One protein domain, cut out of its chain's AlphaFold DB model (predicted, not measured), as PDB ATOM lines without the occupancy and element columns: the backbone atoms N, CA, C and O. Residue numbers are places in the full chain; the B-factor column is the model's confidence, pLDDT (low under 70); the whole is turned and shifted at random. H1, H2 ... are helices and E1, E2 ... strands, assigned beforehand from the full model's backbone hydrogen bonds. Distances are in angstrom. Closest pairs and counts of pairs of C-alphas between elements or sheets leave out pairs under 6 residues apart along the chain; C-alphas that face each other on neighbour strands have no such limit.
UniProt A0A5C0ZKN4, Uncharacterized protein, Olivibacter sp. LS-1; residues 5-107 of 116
ATOM      1  N   GLY A   5      22.862 -37.308 -54.066       67.00
ATOM      2  CA  GLY A   5      22.152 -37.995 -55.150       67.00
ATOM      3  C   GLY A   5      20.863 -38.703 -54.713       67.00
ATOM      4  O   GLY A   5      20.024 -39.013 -55.555       67.00
ATOM      5  N   GLU A   6      20.672 -38.928 -53.410       67.75
ATOM      6  CA  GLU A   6      19.428 -39.466 -52.844       67.75
ATOM      7  C   GLU A   6      18.401 -38.370 -52.518       67.75
ATOM      8  O   GLU A   6      17.284 -38.687 -52.106       67.75
ATOM      9  N   LEU A   7      18.758 -37.090 -52.672       75.88
ATOM     10  CA  LEU A   7      17.872 -35.973 -52.366       75.88
ATOM     11  C   LEU A   7      16.974 -35.605 -53.547       75.88
ATOM     12  O   LEU A   7      17.408 -35.472 -54.689       75.88
ATOM     13  N   ARG A   8      15.709 -35.348 -53.232       74.62
ATOM     14  CA  ARG A   8      14.675 -34.859 -54.135       74.62
ATOM     15  C   ARG A   8      13.854 -33.776 -53.442       74.62
ATOM     16  O   ARG A   8      13.790 -33.703 -52.212       74.62
ATOM     17  N   LEU A   9      13.209 -32.935 -54.248       76.56
ATOM     18  CA  LEU A   9      12.160 -32.038 -53.769       76.56
ATOM     19  C   LEU A   9      11.150 -32.824 -52.920       76.56
ATOM     20  O   LEU A   9      10.808 -33.952 -53.264       76.56
ATOM     21  N   GLY A  10      10.735 -32.234 -51.799       68.25
ATOM     22  CA  GLY A  10       9.827 -32.846 -50.828       68.25
ATOM     23  C   GLY A  10      10.495 -33.725 -49.765       68.25
ATOM     24  O   GLY A  10       9.828 -34.106 -48.801       68.25
ATOM     25  N   ASN A  11      11.799 -34.028 -49.859       79.00
ATOM     26  CA  ASN A  11      12.476 -34.751 -48.780       79.00
ATOM     27  C   ASN A  11      12.589 -33.920 -47.499       79.00
ATOM     28  O   ASN A  11      12.837 -32.721 -47.545       79.00
ATOM     29  N   ILE A  12      12.488 -34.577 -46.345       79.94
ATOM     30  CA  ILE A  12      12.698 -33.951 -45.037       79.94
ATOM     31  C   ILE A  12      14.144 -34.181 -44.597       79.94
ATOM     32  O   ILE A  12      14.600 -35.321 -44.490       79.94
ATOM     33  N   LEU A  13      14.864 -33.100 -44.296       77.81
ATOM     34  CA  LEU A  13      16.250 -33.139 -43.831       77.81
ATOM     35  C   LEU A  13      16.385 -32.699 -42.389       77.81
ATOM     36  O   LEU A  13      15.722 -31.766 -41.941       77.81
ATOM     37  N   HIS A  14      17.328 -33.320 -41.683       74.19
ATOM     38  CA  HIS A  14      17.714 -32.911 -40.341       74.19
ATOM     39  C   HIS A  14      19.111 -32.303 -40.336       74.19
ATOM     40  O   HIS A  14      20.098 -32.919 -40.756       74.19
ATOM     41  N   HIS A  15      19.181 -31.058 -39.879       68.31
ATOM     42  CA  HIS A  15      20.429 -30.348 -39.673       68.31
ATOM     43  C   HIS A  15      21.031 -30.719 -38.313       68.31
ATOM     44  O   HIS A  15      20.311 -30.854 -37.326       68.31
ATOM     45  N   LYS A  16      22.367 -30.743 -38.215       63.69
ATOM     46  CA  LYS A  16      23.104 -30.950 -36.949       63.69
ATOM     47  C   LYS A  16      22.686 -30.040 -35.796       63.69
ATOM     48  O   LYS A  16      22.851 -30.408 -34.643       63.69
ATOM     49  N   SER A  17      22.159 -28.856 -36.098       67.62
ATOM     50  CA  SER A  17      21.644 -27.927 -35.086       67.62
ATOM     51  C   SER A  17      20.260 -28.316 -34.538       67.62
ATOM     52  O   SER A  17      19.644 -27.501 -33.863       67.62
ATOM     53  N   GLY A  18      19.724 -29.489 -34.896       66.88
ATOM     54  CA  GLY A  18      18.405 -29.972 -34.479       66.88
ATOM     55  C   GLY A  18      17.234 -29.478 -35.335       66.88
ATOM     56  O   GLY A  18      16.097 -29.866 -35.083       66.88
ATOM     57  N   LYS A  19      17.486 -28.638 -36.349       75.25
ATOM     58  CA  LYS A  19      16.443 -28.065 -37.211       75.25
ATOM     59  C   LYS A  19      16.066 -29.033 -38.334       75.25
ATOM     60  O   LYS A  19      16.944 -29.511 -39.050       75.25
ATOM     61  N   THR A  20      14.769 -29.242 -38.524       73.44
ATOM     62  CA  THR A  20      14.214 -29.999 -39.652       73.44
ATOM     63  C   THR A  20      13.806 -29.044 -40.771       73.44
ATOM     64  O   THR A  20      13.285 -27.963 -40.489       73.44
ATOM     65  N   VAL A  21      14.080 -29.398 -42.026       76.81
ATOM     66  CA  VAL A  21      13.751 -28.567 -43.190       76.81
ATOM     67  C   VAL A  21      13.302 -29.436 -44.365       76.81
ATOM     68  O   VAL A  21      13.938 -30.449 -44.644       76.81
ATOM     69  N   ASP A  22      12.257 -29.011 -45.071       75.81
ATOM     70  CA  ASP A  22      11.797 -29.637 -46.315       75.81
ATOM     71  C   ASP A  22      12.633 -29.165 -47.506       75.81
ATOM     72  O   ASP A  22      12.813 -27.961 -47.698       75.81
ATOM     73  N   VAL A  23      13.114 -30.090 -48.338       72.56
ATOM     74  CA  VAL A  23      13.840 -29.788 -49.576       72.56
ATOM     75  C   VAL A  23      12.881 -29.136 -50.567       72.56
ATOM     76  O   VAL A  23      12.096 -29.794 -51.244       72.56
ATOM     77  N   THR A  24      12.960 -27.815 -50.660       76.00
ATOM     78  CA  THR A  24      12.252 -27.001 -51.653       76.00
ATOM     79  C   THR A  24      13.202 -26.568 -52.769       76.00
ATOM     80  O   THR A  24      14.421 -26.697 -52.643       76.00
ATOM     81  N   VAL A  25      12.659 -26.004 -53.857       63.84
ATOM     82  CA  VAL A  25      13.467 -25.458 -54.964       63.84
ATOM     83  C   VAL A  25      14.473 -24.431 -54.445       63.84
ATOM     84  O   VAL A  25      15.647 -24.528 -54.772       63.84
ATOM     85  N   GLY A  26      14.062 -23.546 -53.531       64.69
ATOM     86  CA  GLY A  26      14.962 -22.558 -52.927       64.69
ATOM     87  C   GLY A  26      16.101 -23.169 -52.101       64.69
ATOM     88  O   GLY A  26      17.168 -22.571 -51.986       64.69
ATOM     89  N   ILE A  27      15.925 -24.375 -51.549       69.00
ATOM     90  CA  ILE A  27      17.010 -25.102 -50.874       69.00
ATOM     91  C   ILE A  27      17.945 -25.754 -51.890       69.00
ATOM     92  O   ILE A  27      19.157 -25.711 -51.699       69.00
ATOM     93  N   ILE A  28      17.416 -26.319 -52.978       65.75
ATOM     94  CA  ILE A  28      18.241 -26.848 -54.075       65.75
ATOM     95  C   ILE A  28      19.056 -25.724 -54.726       65.75
ATOM     96  O   ILE A  28      20.248 -25.896 -54.962       65.75
ATOM     97  N   GLU A  29      18.467 -24.550 -54.937       63.12
ATOM     98  CA  GLU A  29      19.187 -23.367 -55.411       63.12
ATOM     99  C   GLU A  29      20.313 -22.975 -54.448       63.12
ATOM    100  O   GLU A  29      21.418 -22.680 -54.892       63.12
ATOM    101  N   GLN A  30      20.097 -23.063 -53.130       63.50
ATOM    102  CA  GLN A  30      21.173 -22.881 -52.147       63.50
ATOM    103  C   GLN A  30      22.247 -23.979 -52.229       63.50
ATOM    104  O   GLN A  30      23.422 -23.672 -52.050       63.50
ATOM    105  N   PHE A  31      21.887 -25.235 -52.529       64.31
ATOM    106  CA  PHE A  31      22.853 -26.323 -52.745       64.31
ATOM    107  C   PHE A  31      23.721 -26.107 -53.993       64.31
ATOM    108  O   PHE A  31      24.914 -26.403 -53.960       64.31
ATOM    109  N   VAL A  32      23.129 -25.611 -55.083       63.22
ATOM    110  CA  VAL A  32      23.804 -25.444 -56.380       63.22
ATOM    111  C   VAL A  32      24.590 -24.131 -56.444       63.22
ATOM    112  O   VAL A  32      25.708 -24.113 -56.957       63.22
ATOM    113  N   CYS A  33      24.037 -23.038 -55.910       58.94
ATOM    114  CA  CYS A  33      24.601 -21.696 -56.059       58.94
ATOM    115  C   CYS A  33      25.485 -21.256 -54.882       58.94
ATOM    116  O   CYS A  33      26.362 -20.413 -55.080       58.94
ATOM    117  N   ASP A  34      25.299 -21.798 -53.670       55.28
ATOM    118  CA  ASP A  34      25.973 -21.300 -52.466       55.28
ATOM    119  C   ASP A  34      26.923 -22.344 -51.843       55.28
ATOM    120  O   ASP A  34      26.533 -23.236 -51.083       55.28
ATOM    121  N   LYS A  35      28.235 -22.190 -52.093       52.59
ATOM    122  CA  LYS A  35      29.310 -23.007 -51.478       52.59
ATOM    123  C   LYS A  35      29.337 -22.937 -49.939       52.59
ATOM    124  O   LYS A  35      30.094 -23.660 -49.298       52.59
ATOM    125  N   LYS A  36      28.543 -22.062 -49.309       49.78
ATOM    126  CA  LYS A  36      28.396 -22.005 -47.846       49.78
ATOM    127  C   LYS A  36      27.468 -23.089 -47.291       49.78
ATOM    128  O   LYS A  36      27.611 -23.454 -46.124       49.78
ATOM    129  N   PHE A  37      26.554 -23.633 -48.096       51.69
ATOM    130  CA  PHE A  37      25.663 -24.721 -47.678       51.69
ATOM    131  C   PHE A  37      26.282 -26.109 -47.887       51.69
ATOM    132  O   PHE A  37      25.953 -27.027 -47.137       51.69
ATOM    133  N   SER A  38      27.246 -26.253 -48.807       51.34
ATOM    134  CA  SER A  38      28.002 -27.501 -49.011       51.34
ATOM    135  C   SER A  38      28.832 -27.928 -47.792       51.34
ATOM    136  O   SER A  38      29.223 -29.084 -47.694       51.34
ATOM    137  N   ASN A  39      29.066 -27.023 -46.832       50.09
ATOM    138  CA  ASN A  39      29.713 -27.339 -45.554       50.09
ATOM    139  C   ASN A  39      28.741 -27.858 -44.474       50.09
ATOM    140  O   ASN A  39      29.172 -28.189 -43.366       50.09
ATOM    141  N   LYS A  40      27.430 -27.927 -44.749       60.53
ATOM    142  CA  LYS A  40      26.443 -28.477 -43.812       60.53
ATOM    143  C   LYS A  40      26.303 -29.980 -44.019       60.53
ATOM    144  O   LYS A  40      25.845 -30.443 -45.057       60.53
ATOM    145  N   VAL A  41      26.677 -30.745 -42.997       62.16
ATOM    146  CA  VAL A  41      26.498 -32.201 -42.981       62.16
ATOM    147  C   VAL A  41      25.053 -32.517 -42.594       62.16
ATOM    148  O   VAL A  41      24.654 -32.282 -41.451       62.16
ATOM    149  N   TRP A  42      24.288 -33.059 -43.541       70.38
ATOM    150  CA  TRP A  42      22.917 -33.531 -43.334       70.38
ATOM    151  C   TRP A  42      22.919 -34.991 -42.903       70.38
ATOM    152  O   TRP A  42      23.651 -35.820 -43.462       70.38
ATOM    153  N   TYR A  43      22.113 -35.308 -41.894       74.75
ATOM    154  CA  TYR A  43      22.048 -36.651 -41.331       74.75
ATOM    155  C   TYR A  43      20.726 -37.318 -41.684       74.75
ATOM    156  O   TYR A  43      19.679 -36.672 -41.591       74.75
ATOM    157  N   PRO A  44      20.768 -38.597 -42.094       80.25
ATOM    158  CA  PRO A  44      19.554 -39.337 -42.368       80.25
ATOM    159  C   PRO A  44      18.747 -39.482 -41.079       80.25
ATOM    160  O   PRO A  44      19.285 -39.808 -40.017       80.25
ATOM    161  N   ILE A  45      17.446 -39.232 -41.183       86.62
ATOM    162  CA  ILE A  45      16.512 -39.397 -40.073       86.62
ATOM    163  C   ILE A  45      16.088 -40.857 -40.055       86.62
ATOM    164  O   ILE A  45      15.566 -41.351 -41.055       86.62
ATOM    165  N   HIS A  46      16.322 -41.556 -38.945       90.25
ATOM    166  CA  HIS A  46      15.858 -42.932 -38.790       90.25
ATOM    167  C   HIS A  46      14.338 -42.996 -38.874       90.25
ATOM    168  O   HIS A  46      13.632 -42.167 -38.298       90.25
ATOM    169  N   LEU A  47      13.852 -43.989 -39.611       91.56
ATOM    170  CA  LEU A  47      12.432 -44.230 -39.743       91.56
ATOM    171  C   LEU A  47      11.908 -44.853 -38.447       91.56
ATOM    172  O   LEU A  47      12.198 -46.007 -38.136       91.56
ATOM    173  N   THR A  48      11.150 -44.070 -37.691       92.56
ATOM    174  CA  THR A  48      10.438 -44.523 -36.494       92.56
ATOM    175  C   THR A  48       8.945 -44.582 -36.773       92.56
ATOM    176  O   THR A  48       8.451 -43.969 -37.719       92.56
ATOM    177  N   GLU A  49       8.214 -45.281 -35.914       91.69
ATOM    178  CA  GLU A  49       6.754 -45.319 -35.961       91.69
ATOM    179  C   GLU A  49       6.127 -43.913 -35.928       91.69
ATOM    180  O   GLU A  49       5.246 -43.600 -36.726       91.69
ATOM    181  N   GLU A  50       6.651 -43.017 -35.085       91.06
ATOM    182  CA  GLU A  50       6.205 -41.619 -35.023       91.06
ATOM    183  C   GLU A  50       6.302 -40.910 -36.380       91.06
ATOM    184  O   GLU A  50       5.444 -40.096 -36.725       91.06
ATOM    185  N   TRP A  51       7.344 -41.207 -37.163       91.19
ATOM    186  CA  TRP A  51       7.485 -40.668 -38.512       91.19
ATOM    187  C   TRP A  51       6.463 -41.258 -39.476       91.19
ATOM    188  O   TRP A  51       5.924 -40.508 -40.285       91.19
ATOM    189  N   LEU A  52       6.141 -42.551 -39.370       91.44
ATOM    190  CA  LEU A  52       5.088 -43.167 -40.186       91.44
ATOM    191  C   LEU A  52       3.745 -42.470 -39.960       91.44
ATOM    192  O   LEU A  52       3.086 -42.070 -40.920       91.44
ATOM    193  N   ILE A  53       3.393 -42.236 -38.695       90.31
ATOM    194  CA  ILE A  53       2.158 -41.544 -38.311       90.31
ATOM    195  C   ILE A  53       2.169 -40.093 -38.815       90.31
ATOM    196  O   ILE A  53       1.202 -39.646 -39.436       90.31
ATOM    197  N   LYS A  54       3.275 -39.357 -38.619       88.12
ATOM    198  CA  LYS A  54       3.428 -37.969 -39.108       88.12
ATOM    199  C   LYS A  54       3.300 -37.859 -40.626       88.12
ATOM    200  O   LYS A  54       2.740 -36.883 -41.117       88.12
ATOM    201  N   LEU A  55       3.791 -38.856 -41.361       87.50
ATOM    202  CA  LEU A  55       3.693 -38.954 -42.821       87.50
ATOM    203  C   LEU A  55       2.327 -39.477 -43.296       87.50
ATOM    204  O   LEU A  55       2.118 -39.683 -44.488       87.50
ATOM    205  N   GLY A  56       1.381 -39.681 -42.376       87.19
ATOM    206  CA  GLY A  56       0.002 -40.020 -42.692       87.19
ATOM    207  C   GLY A  56      -0.251 -41.500 -42.964       87.19
ATOM    208  O   GLY A  56      -1.331 -41.818 -43.466       87.19
ATOM    209  N   LEU A  57       0.692 -42.387 -42.633       91.06
ATOM    210  CA  LEU A  57       0.448 -43.825 -42.637       91.06
ATOM    211  C   LEU A  57      -0.401 -44.214 -41.427       91.06
ATOM    212  O   LEU A  57      -0.331 -43.598 -40.363       91.06
ATOM    213  N   HIS A  58      -1.189 -45.266 -41.604       91.06
ATOM    214  CA  HIS A  58      -2.071 -45.801 -40.579       91.06
ATOM    215  C   HIS A  58      -1.721 -47.254 -40.300       91.06
ATOM    216  O   HIS A  58      -1.543 -48.032 -41.236       91.06
ATOM    217  N   GLU A  59      -1.644 -47.608 -39.022       93.06
ATOM    218  CA  GLU A  59      -1.457 -48.990 -38.606       93.06
ATOM    219  C   GLU A  59      -2.775 -49.767 -38.714       93.06
ATOM    220  O   GLU A  59      -3.822 -49.325 -38.236       93.06
ATOM    221  N   VAL A  60      -2.712 -50.947 -39.322       87.94
ATOM    222  CA  VAL A  60      -3.784 -51.936 -39.346       87.94
ATOM    223  C   VAL A  60      -3.156 -53.302 -39.091       87.94
ATOM    224  O   VAL A  60      -2.414 -53.814 -39.926       87.94
ATOM    225  N   LEU A  61      -3.457 -53.900 -37.933       88.69
ATOM    226  CA  LEU A  61      -2.980 -55.235 -37.541       88.69
ATOM    227  C   LEU A  61      -1.441 -55.384 -37.610       88.69
ATOM    228  O   LEU A  61      -0.938 -56.384 -38.124       88.69
ATOM    229  N   GLY A  62      -0.683 -54.393 -37.122       88.25
ATOM    230  CA  GLY A  62       0.785 -54.416 -37.137       88.25
ATOM    231  C   GLY A  62       1.429 -54.099 -38.492       88.25
ATOM    232  O   GLY A  62       2.632 -54.301 -38.667       88.25
ATOM    233  N   VAL A  63       0.649 -53.624 -39.468       91.12
ATOM    234  CA  VAL A  63       1.131 -53.190 -40.785       91.12
ATOM    235  C   VAL A  63       0.743 -51.733 -41.008       91.12
ATOM    236  O   VAL A  63      -0.421 -51.374 -40.865       91.12
ATOM    237  N   TYR A  64       1.698 -50.891 -41.398       93.44
ATOM    238  CA  TYR A  64       1.432 -49.491 -41.736       93.44
ATOM    239  C   TYR A  64       1.133 -49.365 -43.220       93.44
ATOM    240  O   TYR A  64       1.938 -49.778 -44.050       93.44
ATOM    241  N   ALA A  65       0.012 -48.750 -43.565       89.75
ATOM    242  CA  ALA A  65      -0.394 -48.542 -44.949       89.75
ATOM    243  C   ALA A  65      -0.695 -47.067 -45.221       89.75
ATOM    244  O   ALA A  65      -1.149 -46.329 -44.341       89.75
ATOM    245  N   VAL A  66      -0.482 -46.641 -46.466       83.75
ATOM    246  CA  VAL A  66      -1.030 -45.366 -46.946       83.75
ATOM    247  C   VAL A  66      -2.441 -45.620 -47.475       83.75
ATOM    248  O   VAL A  66      -2.640 -46.466 -48.346       83.75
ATOM    249  N   TYR A  67      -3.432 -44.883 -46.965       76.19
ATOM    250  CA  TYR A  67      -4.831 -45.072 -47.358       76.19
ATOM    251  C   TYR A  67      -5.025 -44.913 -48.875       76.19
ATOM    252  O   TYR A  67      -4.533 -43.959 -49.480       76.19
ATOM    253  N   GLY A  68      -5.740 -45.854 -49.499       73.88
ATOM    254  CA  GLY A  68      -5.985 -45.855 -50.948       73.88
ATOM    255  C   GLY A  68      -4.751 -46.174 -51.806       73.88
ATOM    256  O   GLY A  68      -4.764 -45.933 -53.017       73.88
ATOM    257  N   ARG A  69      -3.674 -46.691 -51.203       80.12
ATOM    258  CA  ARG A  69      -2.447 -47.106 -51.891       80.12
ATOM    259  C   ARG A  69      -2.074 -48.527 -51.482       80.12
ATOM    260  O   ARG A  69      -2.326 -48.958 -50.366       80.12
ATOM    261  N   GLU A  70      -1.415 -49.240 -52.385       86.81
ATOM    262  CA  GLU A  70      -0.971 -50.624 -52.163       86.81
ATOM    263  C   GLU A  70       0.458 -50.702 -51.600       86.81
ATOM    264  O   GLU A  70       1.155 -51.688 -51.836       86.81
ATOM    265  N   LEU A  71       0.907 -49.654 -50.899       90.12
ATOM    266  CA  LEU A  71       2.195 -49.598 -50.211       90.12
ATOM    267  C   LEU A  71       1.988 -49.878 -48.720       90.12
ATOM    268  O   LEU A  71       1.323 -49.102 -48.031       90.12
ATOM    269  N   ASN A  72       2.609 -50.954 -48.247       93.19
ATOM    270  CA  ASN A  72       2.561 -51.414 -46.866       93.19
ATOM    271  C   ASN A  72       3.973 -51.480 -46.281       93.19
ATOM    272  O   ASN A  72       4.907 -51.892 -46.968       93.19
ATOM    273  N   LEU A  73       4.123 -51.131 -45.008       94.50
ATOM    274  CA  LEU A  73       5.347 -51.287 -44.236       94.50
ATOM    275  C   LEU A  73       5.095 -52.240 -43.075       94.50
ATOM    276  O   LEU A  73       4.131 -52.077 -42.324       94.50
ATOM    277  N   LYS A  74       5.984 -53.212 -42.907       94.75
ATOM    278  CA  LYS A  74       5.953 -54.160 -41.795       94.75
ATOM    279  C   LYS A  74       7.259 -54.070 -41.021       94.75
ATOM    280  O   LYS A  74       8.327 -54.054 -41.628       94.75
ATOM    281  N   LEU A  75       7.177 -54.025 -39.695       93.38
ATOM    282  CA  LEU A  75       8.358 -54.128 -38.846       93.38
ATOM    283  C   LEU A  75       8.755 -55.608 -38.724       93.38
ATOM    284  O   LEU A  75       7.958 -56.431 -38.274       93.38
ATOM    285  N   SER A  76       9.971 -55.942 -39.149       90.81
ATOM    286  CA  SER A  76      10.533 -57.296 -39.124       90.81
ATOM    287  C   SER A  76      12.008 -57.208 -38.736       90.81
ATOM    288  O   SER A  76      12.745 -56.405 -39.306       90.81
ATOM    289  N   ASP A  77      12.432 -57.960 -37.718       88.12
ATOM    290  CA  ASP A  77      13.817 -57.987 -37.217       88.12
ATOM    291  C   ASP A  77      14.443 -56.597 -36.952       88.12
ATOM    292  O   ASP A  77      15.635 -56.372 -37.160       88.12
ATOM    293  N   GLY A  78      13.631 -55.641 -36.486       86.00
ATOM    294  CA  GLY A  78      14.068 -54.270 -36.190       86.00
ATOM    295  C   GLY A  78      14.193 -53.350 -37.411       86.00
ATOM    296  O   GLY A  78      14.660 -52.219 -37.273       86.00
ATOM    297  N   TYR A  79      13.755 -53.797 -38.588       87.69
ATOM    298  CA  TYR A  79      13.759 -53.025 -39.829       87.69
ATOM    299  C   TYR A  79      12.357 -52.891 -40.425       87.69
ATOM    300  O   TYR A  79      11.507 -53.766 -40.265       87.69
ATOM    301  N   TRP A  80      12.118 -51.798 -41.153       94.56
ATOM    302  CA  TRP A  80      10.877 -51.613 -41.898       94.56
ATOM    303  C   TRP A  80      11.004 -52.222 -43.288       94.56
ATOM    304  O   TRP A  80      11.747 -51.726 -44.132       94.56
ATOM    305  N   GLU A  81      10.264 -53.288 -43.547       95.44
ATOM    306  CA  GLU A  81      10.161 -53.900 -44.864       95.44
ATOM    307  C   GLU A  81       9.001 -53.279 -45.637       95.44
ATOM    308  O   GLU A  81       7.863 -53.253 -45.160       95.44
ATOM    309  N   ALA A  82       9.282 -52.792 -46.843       93.75
ATOM    310  CA  ALA A  82       8.283 -52.239 -47.738       93.75
ATOM    311  C   ALA A  82       7.754 -53.291 -48.706       93.75
ATOM    312  O   ALA A  82       8.516 -53.976 -49.395       93.75
ATOM    313  N   TYR A  83       6.433 -53.351 -48.798       93.38
ATOM    314  CA  TYR A  83       5.690 -54.225 -49.686       93.38
ATOM    315  C   TYR A  83       4.804 -53.389 -50.602       93.38
ATOM    316  O   TYR A  83       4.041 -52.545 -50.134       93.38
ATOM    317  N   PHE A  84       4.860 -53.652 -51.904       90.50
ATOM    318  CA  PHE A  84       3.978 -53.038 -52.891       90.50
ATOM    319  C   PHE A  84       3.170 -54.121 -53.592       90.50
ATOM    320  O   PHE A  84       3.744 -55.094 -54.087       90.50
ATOM    321  N   LYS A  85       1.836 -53.997 -53.611       89.56
ATOM    322  CA  LYS A  85       0.940 -55.043 -54.153       89.56
ATOM    323  C   LYS A  85       1.201 -56.428 -53.535       89.56
ATOM    324  O   LYS A  85       1.202 -57.445 -54.224       89.56
ATOM    325  N   GLY A  86       1.508 -56.451 -52.235       88.56
ATOM    326  CA  GLY A  86       1.833 -57.669 -51.482       88.56
ATOM    327  C   GLY A  86       3.210 -58.280 -51.776       88.56
ATOM    328  O   GLY A  86       3.543 -59.308 -51.194       88.56
ATOM    329  N   LYS A  87       4.029 -57.672 -52.642       91.38
ATOM    330  CA  LYS A  87       5.385 -58.144 -52.950       91.38
ATOM    331  C   LYS A  87       6.419 -57.334 -52.189       91.38
ATOM    332  O   LYS A  87       6.326 -56.110 -52.166       91.38
ATOM    333  N   TYR A  88       7.406 -58.014 -51.614       92.81
ATOM    334  CA  TYR A  88       8.560 -57.364 -51.003       92.81
ATOM    335  C   TYR A  88       9.294 -56.506 -52.042       92.81
ATOM    336  O   TYR A  88       9.550 -56.960 -53.160       92.81
ATOM    337  N   VAL A  89       9.614 -55.271 -51.664       90.38
ATOM    338  CA  VAL A  89      10.331 -54.309 -52.505       90.38
ATOM    339  C   VAL A  89      11.713 -54.048 -51.929       90.38
ATOM    340  O   VAL A  89      12.712 -54.228 -52.623       90.38
ATOM    341  N   TYR A  90      11.775 -53.579 -50.680       90.44
ATOM    342  CA  TYR A  90      13.005 -53.032 -50.113       90.44
ATOM    343  C   TYR A  90      12.919 -52.852 -48.590       90.44
ATOM    344  O   TYR A  90      11.827 -52.687 -48.049       90.44
ATOM    345  N   VAL A  91      14.067 -52.806 -47.906       93.75
ATOM    346  CA  VAL A  91      14.158 -52.420 -46.486       93.75
ATOM    347  C   VAL A  91      14.408 -50.920 -46.353       93.75
ATOM    348  O   VAL A  91      15.407 -50.396 -46.838       93.75
ATOM    349  N   ILE A  92      13.538 -50.238 -45.618       92.25
ATOM    350  CA  ILE A  92      13.612 -48.805 -45.361       92.25
ATOM    351  C   ILE A  92      14.196 -48.553 -43.972       92.25
ATOM    352  O   ILE A  92      13.683 -49.023 -42.958       92.25
ATOM    353  N   LYS A  93      15.270 -47.764 -43.921       92.06
ATOM    354  CA  LYS A  93      15.935 -47.374 -42.666       92.06
ATOM    355  C   LYS A  93      15.699 -45.914 -42.314       92.06
ATOM    356  O   LYS A  93      15.757 -45.543 -41.141       92.06
ATOM    357  N   HIS A  94      15.447 -45.085 -43.322       90.69
ATOM    358  CA  HIS A  94      15.404 -43.640 -43.167       90.69
ATOM    359  C   HIS A  94      14.164 -43.012 -43.800       90.69
ATOM    360  O   HIS A  94      13.610 -43.527 -44.769       90.69
ATOM    361  N   VAL A  95      13.754 -41.863 -43.263       90.31
ATOM    362  CA  VAL A  95      12.576 -41.110 -43.723       90.31
ATOM    363  C   VAL A  95      12.669 -40.761 -45.210       90.31
ATOM    364  O   VAL A  95      11.707 -40.977 -45.945       90.31
ATOM    365  N   HIS A  96      13.832 -40.306 -45.687       86.19
ATOM    366  CA  HIS A  96      14.009 -39.918 -47.093       86.19
ATOM    367  C   HIS A  96      13.816 -41.094 -48.057       86.19
ATOM    368  O   HIS A  96      13.245 -40.924 -49.130       86.19
ATOM    369  N   GLN A  97      14.207 -42.305 -47.653       89.62
ATOM    370  CA  GLN A  97      14.012 -43.518 -48.451       89.62
ATOM    371  C   GLN A  97      12.521 -43.847 -48.617       89.62
ATOM    372  O   GLN A  97      12.101 -44.209 -49.714       89.62
ATOM    373  N   LEU A  98      11.712 -43.663 -47.565       90.69
ATOM    374  CA  LEU A  98      10.257 -43.824 -47.654       90.69
ATOM    375  C   LEU A  98       9.629 -42.785 -48.586       90.69
ATOM    376  O   LEU A  98       8.811 -43.136 -49.432       90.69
ATOM    377  N   GLN A  99      10.033 -41.520 -48.461       88.94
ATOM    378  CA  GLN A  99       9.521 -40.441 -49.309       88.94
ATOM    379  C   GLN A  99       9.871 -40.665 -50.785       88.94
ATOM    380  O   GLN A  99       9.017 -40.506 -51.659       88.94
ATOM    381  N   ASN A 100      11.100 -41.101 -51.066       89.06
ATOM    382  CA  ASN A 100      11.548 -41.412 -52.420       89.06
ATOM    383  C   ASN A 100      10.796 -42.608 -53.007       89.06
ATOM    384  O   ASN A 100      10.350 -42.537 -54.151       89.06
ATOM    385  N   LEU A 101      10.601 -43.674 -52.223       89.06
ATOM    386  CA  LEU A 101       9.816 -44.831 -52.652       89.06
ATOM    387  C   LEU A 101       8.365 -44.438 -52.946       89.06
ATOM    388  O   LEU A 101       7.823 -44.812 -53.983       89.06
ATOM    389  N   PHE A 102       7.740 -43.663 -52.057       88.88
ATOM    390  CA  PHE A 102       6.364 -43.216 -52.238       88.88
ATOM    391  C   PHE A 102       6.199 -42.405 -53.525       88.88
ATOM    392  O   PHE A 102       5.289 -42.675 -54.312       88.88
ATOM    393  N   TYR A 103       7.109 -41.466 -53.785       88.75
ATOM    394  CA  TYR A 103       7.085 -40.696 -55.021       88.75
ATOM    395  C   TYR A 103       7.314 -41.566 -56.256       88.75
ATOM    396  O   TYR A 103       6.569 -41.447 -57.223       88.75
ATOM    397  N   ALA A 104       8.287 -42.480 -56.227       87.69
ATOM    398  CA  ALA A 104       8.552 -43.377 -57.352       87.69
ATOM    399  C   ALA A 104       7.330 -44.243 -57.712       87.69
ATOM    400  O   ALA A 104       7.106 -44.539 -58.883       87.69
ATOM    401  N   LEU A 105       6.522 -44.622 -56.715       84.75
ATOM    402  CA  LEU A 105       5.318 -45.433 -56.905       84.75
ATOM    403  C   LEU A 105       4.075 -44.625 -57.302       84.75
ATOM    404  O   LEU A 105       3.166 -45.185 -57.912       84.75
ATOM    405  N   THR A 106       3.989 -43.346 -56.925       82.75
ATOM    406  CA  THR A 106       2.736 -42.569 -57.023       82.75
ATOM    407  C   THR A 106       2.832 -41.293 -57.857       82.75
ATOM    408  O   THR A 106       1.800 -40.747 -58.240       82.75
ATOM    409  N   GLY A 107       4.041 -40.789 -58.109       84.75
ATOM    410  CA  GLY A 107       4.291 -39.459 -58.672       84.75
ATOM    411  C   GLY A 107       3.919 -38.298 -57.740       84.75
ATOM    412  O   GLY A 107       3.924 -37.150 -58.177       84.75
TER     413      GLY A 107
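Overview. This is residues 5 to 107 of the 116 residues of an uncharacterized protein of Olivibacter sp. LS-1 (UniProt A0A5C0ZKN4). A strongly twisted sheet of five strands, E3 to E7, with the helix H3 packed along one face and the short helix H2 grazing it, makes the larger lobe. The smaller lobe, the hairpin of E1 and E2 with the helix H1 beyond it, lies toward the other end of the long axis, with H3 between E1 and the sheet; residues 34 to 48 run back from H1 to H2. The printed part has 103 residues with three named helices and seven named strands, in the order E1 E2 H1 H2 E3 E4 E5 E6 E7 H3; the class is mixed, and the large sheet, order E3 - E4 - E5 - E6 - E7, is antiparallel. It is only just compact, close to loose, with a radius of gyration of the C-alphas of 15.0 A, and elongated, spanning 46 by 26 by 20 A.

Arrangement. Start at the sheet: E3, residues 58 to 60, E4, 63 to 65, E5, 71 to 76, E6, 79 to 84, and E7, 87 to 92, form a meander, each strand the antiparallel neighbour of the one before. From edge strand E3 to edge strand E7 the strands' lines turn by 129 degrees. Look for N 58 and O 65, 2.9 A, between E3 and E4; N 73 and O 64, 2.7 A, between E4 and E5; N 74 and O 81, 2.9 A, between E5 and E6; and N 82 and O 90, 2.8 A, between E6 and E7. H3, residues 95 to 106, is on one face at a height over the sheet of 9.9 A, giving two layers, a sheet and a helix over it. It lies over E6 and runs along the strands, at 1 degree to E6 on the local plane. H2, residues 49 to 54, only grazes the sheet with residues 49 to 53. H2 and H3 are close but not clearly touching, the C-alphas of Trp 51 and Val 95 being the closest at 7.3 A. Next find E1, residues 12 to 15; the closest C-alphas of E1 and H3 are those of Ile 12 and His 96, 6.4 A apart. E1 forms an antiparallel hairpin with E2, residues 20 to 22, with N 13 and O 21 at 2.8 A. H1, residues 25 to 33, is apart from H2 and H3. In H1, H2 and H3 every O i to N i+4 pair is within hydrogen-bond range.

Along the chain. Find C-alpha 12 at (12.698, -33.951, -45.037), where E1 begins; it runs 10.1 A. E2 follows, then H1, 11.8 A long, and later H2, E3 and E4. E5 runs 15.9 A from C-alpha 71 at (2.195, -49.598, -50.211), E6 runs 16.3 A and E7 14.6 A. H3, 16.6 A long, ends at C-alpha 106, (2.736, -42.569, -57.023).

Size, cuts and confidence. The C-alphas of Lys 35 and Leu 61 are the two farthest apart, 47.7 A. The printed part has no cut. The link from H1 to H2 is long, with 15 residues; its residues 42 to 43 pair antiparallel with residues 14 to 15 of E1. Mean pLDDT of the printed part is 80.8; residues 5 to 6, 10, 15 to 18 and 25 to 41 are under 70.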